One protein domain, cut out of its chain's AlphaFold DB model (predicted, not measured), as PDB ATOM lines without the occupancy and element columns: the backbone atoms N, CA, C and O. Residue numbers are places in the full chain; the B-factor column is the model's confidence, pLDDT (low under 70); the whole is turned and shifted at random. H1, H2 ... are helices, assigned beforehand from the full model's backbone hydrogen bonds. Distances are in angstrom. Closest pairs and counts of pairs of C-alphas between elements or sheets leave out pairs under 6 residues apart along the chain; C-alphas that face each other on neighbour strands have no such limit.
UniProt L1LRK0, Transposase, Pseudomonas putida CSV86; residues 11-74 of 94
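Overview. This is residues 11 to 74 of the 94 residues of the protein "Transposase" of Pseudomonas putida CSV86 (UniProt L1LRK0). The longest helix, H3, lies toward one end of an elongated, two-part model; toward the other end lies H1, with the short helix H2 packed on it, and the extended link of residues 43 to 60 joins the two parts. The printed part has 64 residues with three named helices, H1, H2, H3 in chain order, and no named strand. The class is all helix, with 31 residues in named elements, under half. The whole is loose, with a radius of gyration of the C-alphas of 14.3 A and spans of 41 by 24 by 19 A.

Along the chain. H3, residues 61 to 74, is 20.5 A long and ends at C-alpha 74 (112.003, 118.777, 47.332). H1, residues 23 to 35, is 18.3 A long and begins at C-alpha 23 (112.734, 120.745, 68.558). H2 is residues 39 to 42.

Arrangement. H3 touches no helix and is apart from H1 and H2. H1 touches H2 with residues 28 to 33 alone; their closest C-alphas, of Ala 32 and Val 39, are 5.3 A apart. Every O i to N i+4 pair is within hydrogen-bond range in H1, and 8 of 10 in H3; H2 is too short for one.

Size, cuts and confidence. The C-alphas farthest apart, of Pro 38 and Asn 59, are 42.0 A apart. The printed part has no cut. The link H2 to H3 is long; residues 57 to 62, of which 61 and 62 belong to H3, stand free. The pLDDT is under 70 in residues 11 to 21 and 43 to 44.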
ATOM      1  N   ASN A  11     104.236 116.775  69.583       67.81
ATOM      2  CA  ASN A  11     103.033 117.507  69.172       67.81
ATOM      3  C   ASN A  11     103.289 118.978  68.785       67.81
ATOM      4  O   ASN A  11     102.399 119.645  68.260       67.81
ATOM      5  N   SER A  12     104.489 119.506  69.048       66.94
ATOM      6  CA  SER A  12     104.850 120.893  68.757       66.94
ATOM      7  C   SER A  12     106.355 121.050  68.571       66.94
ATOM      8  O   SER A  12     107.155 120.503  69.329       66.94
ATOM      9  N   LEU A  13     106.752 121.854  67.580       65.44
ATOM     10  CA  LEU A  13     108.153 122.240  67.376       65.44
ATOM     11  C   LEU A  13     108.646 123.259  68.423       65.44
ATOM     12  O   LEU A  13     109.850 123.516  68.517       65.44
ATOM     13  N   GLY A  14     107.734 123.801  69.237       67.81
ATOM     14  CA  GLY A  14     107.999 124.893  70.169       67.81
ATOM     15  C   GLY A  14     108.101 126.250  69.468       67.81
ATOM     16  O   GLY A  14     107.713 126.408  68.314       67.81
ATOM     17  N   LYS A  15     108.605 127.260  70.186       66.94
ATOM     18  CA  LYS A  15     108.854 128.592  69.612       66.94
ATOM     19  C   LYS A  15     110.151 128.608  68.809       66.94
ATOM     20  O   LYS A  15     111.161 128.090  69.274       66.94
ATOM     21  N   PHE A  16     110.159 129.280  67.666       66.56
ATOM     22  CA  PHE A  16     111.350 129.464  66.834       66.56
ATOM     23  C   PHE A  16     112.286 130.542  67.412       66.56
ATOM     24  O   PHE A  16     112.558 131.563  66.792       66.56
ATOM     25  N   GLU A  17     112.737 130.324  68.647       65.88
ATOM     26  CA  GLU A  17     113.634 131.201  69.394       65.88
ATOM     27  C   GLU A  17     114.884 130.406  69.818       65.88
ATOM     28  O   GLU A  17     114.749 129.287  70.332       65.88
ATOM     29  N   PRO A  18     116.096 130.962  69.642       60.91
ATOM     30  CA  PRO A  18     117.325 130.349  70.132       60.91
ATOM     31  C   PRO A  18     117.342 130.223  71.662       60.91
ATOM     32  O   PRO A  18     116.759 131.043  72.369       60.91
ATOM     33  N   GLY A  19     118.045 129.212  72.178       64.75
ATOM     34  CA  GLY A  19     118.306 129.054  73.618       64.75
ATOM     35  C   GLY A  19     117.192 128.380  74.429       64.75
ATOM     36  O   GLY A  19     117.317 128.251  75.644       64.75
ATOM     37  N   ARG A  20     116.119 127.912  73.785       68.50
ATOM     38  CA  ARG A  20     115.087 127.074  74.419       68.50
ATOM     39  C   ARG A  20     115.353 125.593  74.152       68.50
ATOM     40  O   ARG A  20     115.731 125.237  73.039       68.50
ATOM     41  N   ASP A  21     115.061 124.717  75.110       69.06
ATOM     42  CA  ASP A  21     115.028 123.274  74.833       69.06
ATOM     43  C   ASP A  21     113.752 122.932  74.054       69.06
ATOM     44  O   ASP A  21     112.687 122.681  74.615       69.06
ATOM     45  N   ASN A  22     113.834 123.033  72.731       75.12
ATOM     46  CA  ASN A  22     112.749 122.708  71.821       75.12
ATOM     47  C   ASN A  22     113.282 122.052  70.546       75.12
ATOM     48  O   ASN A  22     114.486 122.041  70.271       75.12
ATOM     49  N   MET A  23     112.366 121.498  69.753       75.62
ATOM     50  CA  MET A  23     112.734 120.745  68.558       75.62
ATOM     51  C   MET A  23     113.491 121.608  67.546       75.62
ATOM     52  O   MET A  23     114.416 121.127  66.900       75.62
ATOM     53  N   PHE A  24     113.156 122.894  67.443       77.12
ATOM     54  CA  PHE A  24     113.858 123.822  66.562       77.12
ATOM     55  C   PHE A  24     115.356 123.949  66.892       77.12
ATOM     56  O   PHE A  24     116.196 123.834  65.995       77.12
ATOM     57  N   ASN A  25     115.710 124.131  68.167       77.25
ATOM     58  CA  ASN A  25     117.113 124.222  68.568       77.25
ATOM     59  C   ASN A  25     117.838 122.884  68.394       77.25
ATOM     60  O   ASN A  25     118.983 122.882  67.947       77.25
ATOM     61  N   ARG A  26     117.164 121.751  68.632       81.31
ATOM     62  CA  ARG A  26     117.736 120.417  68.371       81.31
ATOM     63  C   ARG A  26     118.039 120.202  66.889       81.31
ATOM     64  O   ARG A  26     119.120 119.729  66.551       81.31
ATOM     65  N   LEU A  27     117.124 120.597  66.004       79.44
ATOM     66  CA  LEU A  27     117.334 120.529  64.555       79.44
ATOM     67  C   LEU A  27     118.489 121.429  64.111       79.44
ATOM     68  O   LEU A  27     119.356 120.985  63.363       79.44
ATOM     69  N   THR A  28     118.543 122.663  64.615       80.06
ATOM     70  CA  THR A  28     119.616 123.615  64.288       80.06
ATOM     71  C   THR A  28     120.982 123.111  64.766       80.06
ATOM     72  O   THR A  28     121.952 123.155  64.012       80.06
ATOM     73  N   GLN A  29     121.064 122.565  65.984       82.06
ATOM     74  CA  GLN A  29     122.285 121.962  66.527       82.06
ATOM     75  C   GLN A  29     122.728 120.731  65.734       82.06
ATOM     76  O   GLN A  29     123.909 120.606  65.420       82.06
ATOM     77  N   ALA A  30     121.796 119.845  65.371       82.75
ATOM     78  CA  ALA A  30     122.098 118.677  64.549       82.75
ATOM     79  C   ALA A  30     122.656 119.088  63.179       82.75
ATOM     80  O   ALA A  30     123.601 118.478  62.681       82.75
ATOM     81  N   TRP A  31     122.117 120.155  62.587       83.75
ATOM     82  CA  TRP A  31     122.584 120.662  61.300       83.75
ATOM     83  C   TRP A  31     123.958 121.330  61.395       83.75
ATOM     84  O   TRP A  31     124.827 121.058  60.570       83.75
ATOM     85  N   ALA A  32     124.194 122.124  62.442       84.75
ATOM     86  CA  ALA A  32     125.509 122.676  62.756       84.75
ATOM     87  C   ALA A  32     126.559 121.577  62.958       84.75
ATOM     88  O   ALA A  32     127.627 121.629  62.353       84.75
ATOM     89  N   SER A  33     126.211 120.531  63.711       85.25
ATOM     90  CA  SER A  33     127.067 119.361  63.909       85.25
ATOM     91  C   SER A  33     127.367 118.632  62.596       85.25
ATOM     92  O   SER A  33     128.526 118.314  62.345       85.25
ATOM     93  N   ALA A  34     126.368 118.423  61.732       83.12
ATOM     94  CA  ALA A  34     126.554 117.765  60.438       83.12
ATOM     95  C   ALA A  34     127.448 118.567  59.475       83.12
ATOM     96  O   ALA A  34     128.156 117.979  58.661       83.12
ATOM     97  N   LEU A  35     127.421 119.899  59.570       83.50
ATOM     98  CA  LEU A  35     128.247 120.799  58.760       83.50
ATOM     99  C   LEU A  35     129.616 121.104  59.390       83.50
ATOM    100  O   LEU A  35     130.440 121.752  58.751       83.50
ATOM    101  N   GLY A  36     129.866 120.674  60.633       85.31
ATOM    102  CA  GLY A  36     131.073 121.037  61.382       85.31
ATOM    103  C   GLY A  36     131.166 122.534  61.703       85.31
ATOM    104  O   GLY A  36     132.262 123.060  61.890       85.31
ATOM    105  N   LEU A  37     130.027 123.230  61.740       85.81
ATOM    106  CA  LEU A  37     129.943 124.667  61.984       85.81
ATOM    107  C   LEU A  37     129.481 124.957  63.417       85.81
ATOM    108  O   LEU A  37     128.742 124.163  64.005       85.81
ATOM    109  N   PRO A  38     129.857 126.112  63.996       83.06
ATOM    110  CA  PRO A  38     129.235 126.582  65.226       83.06
ATOM    111  C   PRO A  38     127.745 126.865  64.989       83.06
ATOM    112  O   PRO A  38     127.353 127.313  63.912       83.06
ATOM    113  N   VAL A  39     126.913 126.658  66.015       76.94
ATOM    114  CA  VAL A  39     125.451 126.859  65.940       76.94
ATOM    115  C   VAL A  39     125.095 128.276  65.476       76.94
ATOM    116  O   VAL A  39     124.191 128.444  64.659       76.94
ATOM    117  N   GLU A  40     125.860 129.284  65.903       77.62
ATOM    118  CA  GLU A  40     125.665 130.670  65.461       77.62
ATOM    119  C   GLU A  40     125.956 130.881  63.972       77.62
ATOM    120  O   GLU A  40     125.359 131.754  63.353       77.62
ATOM    121  N   GLY A  41     126.816 130.052  63.373       71.38
ATOM    122  CA  GLY A  41     127.094 130.063  61.935       71.38
ATOM    123  C   GLY A  41     125.991 129.420  61.090       71.38
ATOM    124  O   GLY A  41     125.949 129.630  59.884       71.38
ATOM    125  N   VAL A  42     125.088 128.656  61.713       73.50
ATOM    126  CA  VAL A  42     123.915 128.050  61.053       73.50
ATOM    127  C   VAL A  42     122.639 128.854  61.308       73.50
ATOM    128  O   VAL A  42     121.613 128.666  60.648       73.50
ATOM    129  N   ARG A  43     122.700 129.809  62.236       68.62
ATOM    130  CA  ARG A  43     121.589 130.691  62.570       68.62
ATOM    131  C   ARG A  43     121.219 131.551  61.359       68.62
ATOM    132  O   ARG A  43     122.025 132.325  60.861       68.62
ATOM    133  N   GLY A  44     119.984 131.394  60.880       69.25
ATOM    134  CA  GLY A  44     119.481 132.065  59.675       69.25
ATOM    135  C   GLY A  44     119.719 131.313  58.359       69.25
ATOM    136  O   GLY A  44     119.166 131.715  57.344       69.25
ATOM    137  N   LEU A  45     120.468 130.202  58.358       71.62
ATOM    138  CA  LEU A  45     120.564 129.308  57.190       71.62
ATOM    139  C   LEU A  45     119.382 128.331  57.110       71.62
ATOM    140  O   LEU A  45     119.089 127.777  56.050       71.62
ATOM    141  N   VAL A  46     118.713 128.095  58.243       70.25
ATOM    142  CA  VAL A  46     117.481 127.304  58.310       70.25
ATOM    143  C   VAL A  46     116.312 128.208  57.936       70.25
ATOM    144  O   VAL A  46     115.790 128.931  58.783       70.25
ATOM    145  N   GLU A  47     115.880 128.148  56.680       74.25
ATOM    146  CA  GLU A  47     114.619 128.768  56.272       74.25
ATOM    147  C   GLU A  47     113.447 127.937  56.810       74.25
ATOM    148  O   GLU A  47     113.278 126.767  56.444       74.25
ATOM    149  N   ILE A  48     112.628 128.537  57.679       74.75
ATOM    150  CA  ILE A  48     111.358 127.953  58.120       74.75
ATOM    151  C   ILE A  48     110.250 128.582  57.284       74.75
ATOM    152  O   ILE A  48     109.877 129.731  57.522       74.75
ATOM    153  N   PRO A  49     109.684 127.845  56.321       73.94
ATOM    154  CA  PRO A  49     108.665 128.403  55.456       73.94
ATOM    155  C   PRO A  49     107.341 128.585  56.213       73.94
ATOM    156  O   PRO A  49     107.054 127.867  57.174       73.94
ATOM    157  N   ALA A  50     106.481 129.485  55.731       75.19
ATOM    158  CA  ALA A  50     105.132 129.662  56.275       75.19
ATOM    159  C   ALA A  50     104.353 128.330  56.277       75.19
ATOM    160  O   ALA A  50     104.385 127.584  55.295       75.19
ATOM    161  N   ASN A  51     103.657 128.015  57.374       79.19
ATOM    162  CA  ASN A  51     103.016 126.713  57.629       79.19
ATOM    163  C   ASN A  51     103.997 125.521  57.539       79.19
ATOM    164  O   ASN A  51     103.857 124.674  56.657       79.19
ATOM    165  N   PRO A  52     105.017 125.449  58.410       76.25
ATOM    166  CA  PRO A  52     106.084 124.451  58.302       76.25
ATOM    167  C   PRO A  52     105.665 123.040  58.742       76.25
ATOM    168  O   PRO A  52     106.380 122.075  58.477       76.25
ATOM    169  N   THR A  53     104.526 122.907  59.421       82.81
ATOM    170  CA  THR A  53     104.066 121.667  60.054       82.81
ATOM    171  C   THR A  53     102.769 121.169  59.440       82.81
ATOM    172  O   THR A  53     101.812 121.930  59.316       82.81
ATOM    173  N   TYR A  54     102.733 119.873  59.141       85.06
ATOM    174  CA  TYR A  54     101.566 119.151  58.646       85.06
ATOM    175  C   TYR A  54     101.257 118.019  59.623       85.06
ATOM    176  O   TYR A  54     102.158 117.260  59.984       85.06
ATOM    177  N   CYS A  55     100.004 117.906  60.058       86.25
ATOM    178  CA  CYS A  55      99.550 116.765  60.844       86.25
ATOM    179  C   CYS A  55      98.964 115.726  59.889       86.25
ATOM    180  O   CYS A  55      97.945 115.982  59.254       86.25
ATOM    181  N   LEU A  56      99.632 114.581  59.756       85.50
ATOM    182  CA  LEU A  56      99.173 113.487  58.905       85.50
ATOM    183  C   LEU A  56      98.265 112.565  59.710       85.50
ATOM    184  O   LEU A  56      98.733 111.838  60.588       85.50
ATOM    185  N   LEU A  57      96.974 112.567  59.391       85.31
ATOM    186  CA  LEU A  57      96.021 111.650  60.002       85.31
ATOM    187  C   LEU A  57      95.796 110.456  59.069       85.31
ATOM    188  O   LEU A  57      95.621 110.600  57.856       85.31
ATOM    189  N   ARG A  58      95.784 109.245  59.642       82.19
ATOM    190  CA  ARG A  58      95.632 107.992  58.878       82.19
ATOM    191  C   ARG A  58      94.370 107.987  58.009       82.19
ATOM    192  O   ARG A  58      94.411 107.498  56.887       82.19
ATOM    193  N   ASN A  59      93.284 108.551  58.528       89.25
ATOM    194  CA  ASN A  59      91.973 108.562  57.882       89.25
ATOM    195  C   ASN A  59      91.638 109.919  57.242       89.25
ATOM    196  O   ASN A  59      90.468 110.213  57.026       89.25
ATOM    197  N   ASP A  60      92.648 110.745  56.955       89.50
ATOM    198  CA  ASP A  60      92.479 112.034  56.284       89.50
ATOM    199  C   ASP A  60      93.341 112.095  55.011       89.50
ATOM    200  O   ASP A  60      94.505 112.517  55.053       89.50
ATOM    201  N   PRO A  61      92.784 111.671  53.864       89.19
ATOM    202  CA  PRO A  61      93.471 111.731  52.579       89.19
ATOM    203  C   PRO A  61      93.875 113.151  52.164       89.19
ATOM    204  O   PRO A  61      94.863 113.306  51.448       89.19
ATOM    205  N   GLN A  62      93.155 114.184  52.619       90.00
ATOM    206  CA  GLN A  62      93.462 115.570  52.272       90.00
ATOM    207  C   GLN A  62      94.759 116.021  52.947       90.00
ATOM    208  O   GLN A  62      95.645 116.543  52.272       90.00
ATOM    209  N   SER A  63      94.928 115.726  54.244       85.88
ATOM    210  CA  SER A  63      96.178 116.029  54.966       85.88
ATOM    211  C   SER A  63      97.411 115.407  54.296       85.88
ATOM    212  O   SER A  63      98.476 116.024  54.209       85.88
ATOM    213  N   GLN A  64      97.250 114.187  53.773       86.56
ATOM    214  CA  GLN A  64      98.295 113.459  53.062       86.56
ATOM    215  C   GLN A  64      98.582 114.107  51.708       86.56
ATOM    216  O   GLN A  64      99.747 114.347  51.387       86.56
ATOM    217  N   ALA A  65      97.542 114.434  50.936       87.75
ATOM    218  CA  ALA A  65      97.673 115.100  49.645       87.75
ATOM    219  C   ALA A  65      98.389 116.454  49.766       87.75
ATOM    220  O   ALA A  65      99.336 116.709  49.020       87.75
ATOM    221  N   ASP A  66      98.013 117.279  50.746       87.94
ATOM    222  CA  ASP A  66      98.619 118.594  50.978       87.94
ATOM    223  C   ASP A  66     100.103 118.482  51.351       87.94
ATOM    224  O   ASP A  66     100.951 119.223  50.838       87.94
ATOM    225  N   PHE A  67     100.448 117.512  52.207       87.62
ATOM    226  CA  PHE A  67     101.838 117.218  52.543       87.62
ATOM    227  C   PHE A  67     102.631 116.741  51.324       87.62
ATOM    228  O   PHE A  67     103.723 117.254  51.075       87.62
ATOM    229  N   PHE A  68     102.101 115.791  50.545       86.31
ATOM    230  CA  PHE A  68     102.777 115.283  49.347       86.31
ATOM    231  C   PHE A  68     102.970 116.375  48.298       86.31
ATOM    232  O   PHE A  68     104.049 116.465  47.709       86.31
ATOM    233  N   TYR A  69     101.972 117.240  48.109       87.00
ATOM    234  CA  TYR A  69     102.073 118.391  47.221       87.00
ATOM    235  C   TYR A  69     103.233 119.298  47.633       87.00
ATOM    236  O   TYR A  69     104.087 119.628  46.811       87.00
ATOM    237  N   ARG A  70     103.355 119.631  48.919       84.50
ATOM    238  CA  ARG A  70     104.470 120.460  49.389       84.50
ATOM    239  C   ARG A  70     105.816 119.746  49.344       84.50
ATOM    240  O   ARG A  70     106.815 120.341  48.940       84.50
ATOM    241  N   ALA A  71     105.862 118.475  49.727       83.94
ATOM    242  CA  ALA A  71     107.073 117.663  49.670       83.94
ATOM    243  C   ALA A  71     107.573 117.484  48.227       83.94
ATOM    244  O   ALA A  71     108.777 117.323  48.019       83.94
ATOM    245  N   SER A  72     106.686 117.579  47.229       81.94
ATOM    246  CA  SER A  72     107.058 117.530  45.812       81.94
ATOM    247  C   SER A  72     108.050 118.631  45.418       81.94
ATOM    248  O   SER A  72     108.889 118.390  44.555       81.94
ATOM    249  N   TYR A  73     108.071 119.775  46.119       78.38
ATOM    250  CA  TYR A  73     109.068 120.834  45.912       78.38
ATOM    251  C   TYR A  73     110.508 120.358  46.174       78.38
ATOM    252  O   TYR A  73     111.457 120.836  45.556       78.38
ATOM    253  N   LEU A  74     110.692 119.380  47.069       72.50
ATOM    254  CA  LEU A  74     112.003 118.777  47.332       72.50
ATOM    255  C   LEU A  74     112.438 117.811  46.222       72.50
ATOM    256  O   LEU A  74     113.608 117.433  46.146       72.50
TER     257      LEU A  74